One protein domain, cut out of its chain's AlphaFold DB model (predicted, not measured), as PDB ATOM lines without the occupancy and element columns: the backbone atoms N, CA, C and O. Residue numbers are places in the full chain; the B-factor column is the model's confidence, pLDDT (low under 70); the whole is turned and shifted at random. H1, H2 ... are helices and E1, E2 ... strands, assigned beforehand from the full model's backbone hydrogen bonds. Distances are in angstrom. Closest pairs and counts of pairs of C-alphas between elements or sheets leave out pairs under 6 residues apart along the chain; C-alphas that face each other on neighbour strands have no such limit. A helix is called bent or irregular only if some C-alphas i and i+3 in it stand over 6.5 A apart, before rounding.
ATOM      1  N   SER A 647      44.335  27.719 178.522       91.00
ATOM      2  CA  SER A 647      45.739  27.596 178.176       91.00
ATOM      3  C   SER A 647      46.504  26.782 179.204       91.00
ATOM      4  O   SER A 647      46.105  26.669 180.363       91.00
ATOM      5  N   ILE A 648      47.602  26.184 178.755       90.25
ATOM      6  CA  ILE A 648      48.542  25.474 179.608       90.25
ATOM      7  C   ILE A 648      49.970  25.819 179.205       90.25
ATOM      8  O   ILE A 648      50.321  25.769 178.027       90.25
ATOM      9  N   TRP A 649      50.801  26.152 180.187       88.56
ATOM     10  CA  TRP A 649      52.241  26.255 180.019       88.56
ATOM     11  C   TRP A 649      52.923  25.052 180.664       88.56
ATOM     12  O   TRP A 649      52.820  24.835 181.870       88.56
ATOM     13  N   ILE A 650      53.614  24.269 179.839       87.50
ATOM     14  CA  ILE A 650      54.337  23.064 180.234       87.50
ATOM     15  C   ILE A 650      55.684  23.053 179.503       87.50
ATOM     16  O   ILE A 650      55.730  22.663 178.341       87.50
ATOM     17  N   PRO A 651      56.784  23.530 180.120       84.25
ATOM     18  CA  PRO A 651      58.027  23.849 179.412       84.25
ATOM     19  C   PRO A 651      58.842  22.602 179.015       84.25
ATOM     20  O   PRO A 651      59.977  22.416 179.455       84.25
ATOM     21  N   THR A 652      58.286  21.730 178.174       83.56
ATOM     22  CA  THR A 652      58.915  20.490 177.689       83.56
ATOM     23  C   THR A 652      60.167  20.743 176.853       83.56
ATOM     24  O   THR A 652      61.092  19.932 176.891       83.56
ATOM     25  N   GLU A 653      60.268  21.908 176.198       82.50
ATOM     26  CA  GLU A 653      61.472  22.351 175.475       82.50
ATOM     27  C   GLU A 653      62.692  22.545 176.387       82.50
ATOM     28  O   GLU A 653      63.811  22.666 175.900       82.50
ATOM     29  N   SER A 654      62.503  22.565 177.712       68.44
ATOM     30  CA  SER A 654      63.612  22.578 178.671       68.44
ATOM     31  C   SER A 654      64.301  21.218 178.852       68.44
ATOM     32  O   SER A 654      65.224  21.126 179.660       68.44
ATOM     33  N   GLU A 655      63.844  20.183 178.131       74.12
ATOM     34  CA  GLU A 655      64.288  18.781 178.238       74.12
ATOM     35  C   GLU A 655      64.137  18.192 179.655       74.12
ATOM     36  O   GLU A 655      64.735  17.170 179.994       74.12
ATOM     37  N   ASP A 656      63.297  18.808 180.493       73.25
ATOM     38  CA  ASP A 656      62.943  18.281 181.805       73.25
ATOM     39  C   ASP A 656      62.151  16.976 181.631       73.25
ATOM     40  O   ASP A 656      61.041  16.959 181.090       73.25
ATOM     41  N   TYR A 657      62.767  15.863 182.027       73.38
ATOM     42  CA  TYR A 657      62.245  14.521 181.782       73.38
ATOM     43  C   TYR A 657      60.861  14.290 182.427       73.38
ATOM     44  O   TYR A 657      59.953  13.858 181.713       73.38
ATOM     45  N   PRO A 658      60.631  14.639 183.709       75.31
ATOM     46  CA  PRO A 658      59.299  14.597 184.317       75.31
ATOM     47  C   PRO A 658      58.236  15.434 183.602       75.31
ATOM     48  O   PRO A 658      57.134  14.934 183.376       75.31
ATOM     49  N   LEU A 659      58.547  16.666 183.184       79.44
ATOM     50  CA  LEU A 659      57.585  17.492 182.436       79.44
ATOM     51  C   LEU A 659      57.269  16.915 181.053       79.44
ATOM     52  O   LEU A 659      56.123  16.975 180.611       79.44
ATOM     53  N   ASN A 660      58.259  16.323 180.384       79.38
ATOM     54  CA  ASN A 660      58.057  15.634 179.111       79.38
ATOM     55  C   ASN A 660      57.162  14.396 179.268       79.38
ATOM     56  O   ASN A 660      56.258  14.189 178.457       79.38
ATOM     57  N   ILE A 661      57.354  13.606 180.332       80.44
ATOM     58  CA  ILE A 661      56.464  12.481 180.649       80.44
ATOM     59  C   ILE A 661      55.051  12.982 180.934       80.44
ATOM     60  O   ILE A 661      54.104  12.466 180.340       80.44
ATOM     61  N   LEU A 662      54.901  13.978 181.813       81.12
ATOM     62  CA  LEU A 662      53.599  14.547 182.151       81.12
ATOM     63  C   LEU A 662      52.862  14.992 180.889       81.12
ATOM     64  O   LEU A 662      51.735  14.559 180.671       81.12
ATOM     65  N   TYR A 663      53.521  15.784 180.037       87.62
ATOM     66  CA  TYR A 663      52.947  16.259 178.782       87.62
ATOM     67  C   TYR A 663      52.488  15.098 177.899       87.62
ATOM     68  O   TYR A 663      51.335  15.081 177.484       87.62
ATOM     69  N   SER A 664      53.334  14.081 177.702       84.19
ATOM     70  CA  SER A 664      52.988  12.917 176.873       84.19
ATOM     71  C   SER A 664      51.762  12.141 177.375       84.19
ATOM     72  O   SER A 664      51.044  11.551 176.574       84.19
ATOM     73  N   LYS A 665      51.496  12.153 178.690       82.88
ATOM     74  CA  LYS A 665      50.332  11.482 179.289       82.88
ATOM     75  C   LYS A 665      49.031  12.279 179.133       82.88
ATOM     76  O   LYS A 665      47.963  11.678 179.170       82.88
ATOM     77  N   ILE A 666      49.105  13.606 178.998       86.56
ATOM     78  CA  ILE A 666      47.927  14.494 178.972       86.56
ATOM     79  C   ILE A 666      47.691  15.170 177.616       86.56
ATOM     80  O   ILE A 666      46.661  15.819 177.443       86.56
ATOM     81  N   GLU A 667      48.614  15.039 176.660       90.25
ATOM     82  CA  GLU A 667      48.586  15.717 175.355       90.25
ATOM     83  C   GLU A 667      47.254  15.514 174.620       90.25
ATOM     84  O   GLU A 667      46.602  16.492 174.244       90.25
ATOM     85  N   ASP A 668      46.791  14.266 174.513       88.12
ATOM     86  CA  ASP A 668      45.511  13.941 173.879       88.12
ATOM     87  C   ASP A 668      44.335  14.619 174.596       88.12
ATOM     88  O   ASP A 668      43.425  15.153 173.960       88.12
ATOM     89  N   SER A 669      44.344  14.649 175.932       86.31
ATOM     90  CA  SER A 669      43.300  15.307 176.722       86.31
ATOM     91  C   SER A 669      43.297  16.821 176.518       86.31
ATOM     92  O   SER A 669      42.220  17.409 176.392       86.31
ATOM     93  N   LEU A 670      44.473  17.452 176.459       89.88
ATOM     94  CA  LEU A 670      44.618  18.887 176.199       89.88
ATOM     95  C   LEU A 670      44.104  19.246 174.800       89.88
ATOM     96  O   LEU A 670      43.334  20.199 174.654       89.88
ATOM     97  N   ALA A 671      44.470  18.449 173.793       87.38
ATOM     98  CA  ALA A 671      44.017  18.618 172.418       87.38
ATOM     99  C   ALA A 671      42.495  18.445 172.295       87.38
ATOM    100  O   ALA A 671      41.813  19.314 171.750       87.38
ATOM    101  N   ASN A 672      41.941  17.377 172.879       88.69
ATOM    102  CA  ASN A 672      40.503  17.085 172.859       88.69
ATOM    103  C   ASN A 672      39.657  18.162 173.559       88.69
ATOM    104  O   ASN A 672      38.475  18.311 173.254       88.69
ATOM    105  N   ASN A 673      40.249  18.920 174.487       85.00
ATOM    106  CA  ASN A 673      39.574  19.976 175.245       85.00
ATOM    107  C   ASN A 673      39.900  21.403 174.773       85.00
ATOM    108  O   ASN A 673      39.514  22.359 175.459       85.00
ATOM    109  N   SER A 674      40.559  21.540 173.616       89.50
ATOM    110  CA  SER A 674      40.903  22.810 172.962       89.50
ATOM    111  C   SER A 674      41.770  23.744 173.817       89.50
ATOM    112  O   SER A 674      41.513  24.946 173.884       89.50
ATOM    113  N   PHE A 675      42.789  23.203 174.490       92.50
ATOM    114  CA  PHE A 675      43.778  24.019 175.198       92.50
ATOM    115  C   PHE A 675      44.760  24.694 174.232       92.50
ATOM    116  O   PHE A 675      45.270  24.070 173.303       92.50
ATOM    117  N   ASN A 676      45.102  25.952 174.511       91.75
ATOM    118  CA  ASN A 676      46.285  26.602 173.952       91.75
ATOM    119  C   ASN A 676      47.526  26.116 174.712       91.75
ATOM    120  O   ASN A 676      47.708  26.450 175.883       91.75
ATOM    121  N   ILE A 677      48.364  25.315 174.057       92.44
ATOM    122  CA  ILE A 677      49.519  24.659 174.679       92.44
ATOM    123  C   ILE A 677      50.787  25.479 174.416       92.44
ATOM    124  O   ILE A 677      51.116  25.785 173.270       92.44
ATOM    125  N   PHE A 678      51.521  25.803 175.478       89.56
ATOM    126  CA  PHE A 678      52.799  26.506 175.426       89.56
ATOM    127  C   PHE A 678      53.921  25.615 175.977       89.56
ATOM    128  O   PHE A 678      54.012  25.402 177.185       89.56
ATOM    129  N   THR A 679      54.802  25.133 175.096       88.31
ATOM    130  CA  THR A 679      55.919  24.215 175.426       88.31
ATOM    131  C   THR A 679      57.263  24.898 175.667       88.31
ATOM    132  O   THR A 679      58.218  24.292 176.152       88.31
ATOM    133  N   GLN A 680      57.331  26.180 175.322       83.44
ATOM    134  CA  GLN A 680      58.523  27.016 175.383       83.44
ATOM    135  C   GLN A 680      59.062  27.194 176.804       83.44
ATOM    136  O   GLN A 680      58.302  27.414 177.747       83.44
ATOM    137  N   GLN A 681      60.390  27.188 176.946       76.00
ATOM    138  CA  GLN A 681      61.063  27.377 178.237       76.00
ATOM    139  C   GLN A 681      60.738  28.731 178.896       76.00
ATOM    140  O   GLN A 681      60.689  28.818 180.119       76.00
ATOM    141  N   ILE A 682      60.527  29.783 178.097       75.31
ATOM    142  CA  ILE A 682      60.158  31.126 178.563       75.31
ATOM    143  C   ILE A 682      58.946  31.598 177.762       75.31
ATOM    144  O   ILE A 682      58.980  31.632 176.528       75.31
ATOM    145  N   LEU A 683      57.881  31.992 178.460       74.19
ATOM    146  CA  LEU A 683      56.701  32.581 177.837       74.19
ATOM    147  C   LEU A 683      57.037  33.950 177.230       74.19
ATOM    148  O   LEU A 683      57.532  34.848 177.903       74.19
ATOM    149  N   LYS A 684      56.738  34.130 175.938       76.25
ATOM    150  CA  LYS A 684      56.922  35.423 175.244       76.25
ATOM    151  C   LYS A 684      55.834  36.445 175.586       76.25
ATOM    152  O   LYS A 684      56.017  37.635 175.348       76.25
ATOM    153  N   LYS A 685      54.686  35.963 176.060       76.25
ATOM    154  CA  LYS A 685      53.537  36.742 176.517       76.25
ATOM    155  C   LYS A 685      52.894  36.022 177.706       76.25
ATOM    156  O   LYS A 685      52.959  34.791 177.726       76.25
ATOM    157  N   PRO A 686      52.274  36.758 178.642       75.12
ATOM    158  CA  PRO A 686      51.458  36.169 179.698       75.12
ATOM    159  C   PRO A 686      50.378  35.246 179.134       75.12
ATOM    160  O   PRO A 686      49.883  35.479 178.028       75.12
ATOM    161  N   LEU A 687      49.999  34.231 179.910       79.31
ATOM    162  CA  LEU A 687      48.781  33.474 179.641       79.31
ATOM    163  C   LEU A 687      47.572  34.393 179.875       79.31
ATOM    164  O   LEU A 687      47.504  35.074 180.897       79.31
ATOM    165  N   ASP A 688      46.644  34.435 178.923       79.81
ATOM    166  CA  ASP A 688      45.512  35.371 178.898       79.81
ATOM    167  C   ASP A 688      44.159  34.671 178.691       79.81
ATOM    168  O   ASP A 688      43.175  35.300 178.305       79.81
ATOM    169  N   SER A 689      44.106  33.360 178.942       82.25
ATOM    170  CA  SER A 689      42.868  32.585 178.864       82.25
ATOM    171  C   SER A 689      42.077  32.652 180.174       82.25
ATOM    172  O   SER A 689      42.612  33.016 181.220       82.25
ATOM    173  N   ASP A 690      40.799  32.271 180.128       80.12
ATOM    174  CA  ASP A 690      39.925  32.221 181.307       80.12
ATOM    175  C   ASP A 690      40.396  31.156 182.315       80.12
ATOM    176  O   ASP A 690      40.276  31.340 183.525       80.12
ATOM    177  N   ILE A 691      40.958  30.045 181.820       82.62
ATOM    178  CA  ILE A 691      41.648  29.017 182.609       82.62
ATOM    179  C   ILE A 691      43.105  28.951 182.151       82.62
ATOM    180  O   ILE A 691      43.373  28.659 180.987       82.62
ATOM    181  N   ASN A 692      44.048  29.155 183.071       82.50
ATOM    182  CA  ASN A 692      45.483  29.048 182.807       82.50
ATOM    183  C   ASN A 692      46.091  27.987 183.732       82.50
ATOM    184  O   ASN A 692      46.009  28.116 184.951       82.50
ATOM    185  N   ILE A 693      46.688  26.941 183.158       83.00
ATOM    186  CA  ILE A 693      47.374  25.869 183.893       83.00
ATOM    187  C   ILE A 693      48.886  26.057 183.748       83.00
ATOM    188  O   ILE A 693      49.387  26.296 182.652       83.00
ATOM    189  N   ILE A 694      49.626  25.935 184.848       83.25
ATOM    190  CA  ILE A 694      51.087  26.054 184.872       83.25
ATOM    191  C   ILE A 694      51.668  24.755 185.422       83.25
ATOM    192  O   ILE A 694      51.373  24.372 186.552       83.25
ATOM    193  N   CYS A 695      52.503  24.085 184.634       78.88
ATOM    194  CA  CYS A 695      53.199  22.873 185.050       78.88
ATOM    195  C   CYS A 695      54.641  23.194 185.438       78.88
ATOM    196  O   CYS A 695      55.352  23.903 184.726       78.88
ATOM    197  N   SER A 696      55.090  22.628 186.555       72.19
ATOM    198  CA  SER A 696      56.444  22.825 187.058       72.19
ATOM    199  C   SER A 696      56.991  21.551 187.698       72.19
ATOM    200  O   SER A 696      56.234  20.687 188.135       72.19
ATOM    201  N   HIS A 697      58.315  21.436 187.725       68.94
ATOM    202  CA  HIS A 697      59.040  20.346 188.367       68.94
ATOM    203  C   HIS A 697      60.070  20.981 189.315       68.94
ATOM    204  O   HIS A 697      60.855  21.834 188.893       68.94
ATOM    205  N   GLY A 698      59.990  20.635 190.609       56.53
ATOM    206  CA  GLY A 698      60.469  21.394 191.784       56.53
ATOM    207  C   GLY A 698      61.973  21.677 191.926       56.53
ATOM    208  O   GLY A 698      62.436  21.957 193.026       56.53
ATOM    209  N   ALA A 699      62.749  21.618 190.844       49.41
ATOM    210  CA  ALA A 699      64.183  21.905 190.830       49.41
ATOM    211  C   ALA A 699      64.538  23.346 190.396       49.41
ATOM    212  O   ALA A 699      65.710  23.719 190.432       49.41
ATOM    213  N   LYS A 700      63.564  24.170 189.975       48.72
ATOM    214  CA  LYS A 700      63.770  25.584 189.603       48.72
ATOM    215  C   LYS A 700      62.836  26.482 190.416       48.72
ATOM    216  O   LYS A 700      61.657  26.168 190.525       48.72
ATOM    217  N   ASN A 701      63.356  27.587 190.960       48.22
ATOM    218  CA  ASN A 701      62.576  28.590 191.694       48.22
ATOM    219  C   ASN A 701      61.506  29.202 190.777       48.22
ATOM    220  O   ASN A 701      61.753  30.179 190.075       48.22
ATOM    221  N   ILE A 702      60.298  28.634 190.788       49.41
ATOM    222  CA  ILE A 702      59.133  29.184 190.075       49.41
ATOM    223  C   ILE A 702      58.796  30.580 190.621       49.41
ATOM    224  O   ILE A 702      58.297  31.424 189.885       49.41
ATOM    225  N   SER A 703      59.150  30.839 191.885       46.34
ATOM    226  CA  SER A 703      59.097  32.145 192.549       46.34
ATOM    227  C   SER A 703      59.944  33.229 191.868       46.34
ATOM    228  O   SER A 703      59.645  34.409 192.026       46.34
ATOM    229  N   GLU A 704      60.972  32.857 191.099       44.38
ATOM    230  CA  GLU A 704      61.833  33.792 190.356       44.38
ATOM    231  C   GLU A 704      61.393  33.980 188.894       44.38
ATOM    232  O   GLU A 704      61.821  34.924 188.227       44.38
ATOM    233  N   SER A 705      60.523  33.106 188.377       51.59
ATOM    234  CA  SER A 705      59.935  33.225 187.040       51.59
ATOM    235  C   SER A 705      58.575  33.924 187.102       51.59
ATOM    236  O   SER A 705      57.655  33.463 187.770       51.59
ATOM    237  N   GLN A 706      58.430  35.037 186.379       56.28
ATOM    238  CA  GLN A 706      57.175  35.789 186.292       56.28
ATOM    239  C   GLN A 706      56.191  35.080 185.365       56.28
ATOM    240  O   GLN A 706      56.442  34.966 184.165       56.28
ATOM    241  N   ILE A 707      55.075  34.603 185.913       55.38
ATOM    242  CA  ILE A 707      54.083  33.841 185.138       55.38
ATOM    243  C   ILE A 707      52.673  34.429 185.299       55.38
ATOM    244  O   ILE A 707      51.848  34.295 184.397       55.38
ATOM    245  N   VAL A 708      52.410  35.157 186.392       55.19
ATOM    246  CA  VAL A 708      51.118  35.796 186.677       55.19
ATOM    247  C   VAL A 708      51.239  37.313 186.568       55.19
ATOM    248  O   VAL A 708      52.147  37.929 187.127       55.19
ATOM    249  N   TYR A 709      50.302  37.915 185.839       59.06
ATOM    250  CA  TYR A 709      50.269  39.343 185.550       59.06
ATOM    251  C   TYR A 709      48.903  39.901 185.938       59.06
ATOM    252  O   TYR A 709      47.876  39.346 185.550       59.06
ATOM    253  N   GLN A 710      48.877  41.016 186.666       52.94
ATOM    254  CA  GLN A 710      47.651  41.760 186.955       52.94
ATOM    255  C   GLN A 710      47.748  43.123 186.267       52.94
ATOM    256  O   GLN A 710      48.720  43.845 186.452       52.94
ATOM    257  N   ASN A 711      46.758  43.484 185.442       57.72
ATOM    258  CA  ASN A 711      46.772  44.731 184.657       57.72
ATOM    259  C   ASN A 711      48.027  44.906 183.770       57.72
ATOM    260  O   ASN A 711      48.509  46.021 183.602       57.72
ATOM    261  N   ASN A 712      48.539  43.811 183.192       56.06
ATOM    262  CA  ASN A 712      49.795  43.749 182.423       56.06
ATOM    263  C   ASN A 712      51.077  44.060 183.215       56.06
ATOM    264  O   ASN A 712      52.148  44.122 182.614       56.06
ATOM    265  N   GLU A 713      50.996  44.191 184.538       52.66
ATOM    266  CA  GLU A 713      52.161  44.294 185.413       52.66
ATOM    267  C   GLU A 713      52.488  42.911 186.001       52.66
ATOM    268  O   GLU A 713      51.573  42.199 186.437       52.66
ATOM    269  N   PRO A 714      53.763  42.484 185.996       56.81
ATOM    270  CA  PRO A 714      54.163  41.223 186.607       56.81
ATOM    271  C   PRO A 714      53.954  41.275 188.122       56.81
ATOM    272  O   PRO A 714      54.435  42.196 188.787       56.81
ATOM    273  N   MET A 715      53.275  40.272 188.682       53.44
ATOM    274  CA  MET A 715      53.190  40.130 190.134       53.44
ATOM    275  C   MET A 715      54.474  39.474 190.647       53.44
ATOM    276  O   MET A 715      54.760  38.315 190.352       53.44
TER     277      MET A 715
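This is residues 647 to 715 of the 730 residues of an uncharacterized protein of Sphingobacterium sp (UniProt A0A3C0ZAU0). There is little regular structure here: a small sheet of three short strands sits between one helix, H1, and a tail, residues 706 to 715, on the far side from H1. The printed part has 69 residues, 26 of them in named elements, in the order E1, H1, E2, E3, class mixed; the sheet, E2 E1 E3, is parallel. It is compact, radius of gyration of the C-alphas 12.2 A, spanning 33 by 28 by 16 A.

Find C-alpha 647 at (45.739, 27.596, 178.176), where E1, residues 647 to 649, 6.9 A, begins. H1, residues 657 to 672, runs 23.6 A, irregular, with C-alphas 665 and 668 7.7 A apart and a kink of 49 degrees near residue 666. E2 is residues 676 to 678, 6.7 A; E3, residues 691 to 694, 10.1 A, ends at (51.087, 26.054, 184.872).

Inner strand E1 has N 649 and O 693 of E3 2.8 A apart, and N 648 and O 676 of E2 2.9 A apart, within hydrogen-bond range. E1, H1, E2 form a strand-helix-strand unit, two parallel neighbour strands with a helix between, its crossover right-handed. H1 only grazes the sheet, with residues 663 to 671; its closest C-alpha to E2 is Leu 670, 7.7 A from that of Ile 677. In H1, 10 of 12 O i to N i+4 pairs are within range.

The C-alphas farthest apart, Tyr 657 and Asn 711, stand 34.1 A apart. The printed part has no cut; the link E2 to E3 is long. Look for pLDDT under 70 at residue 654 and residues 697 to 715.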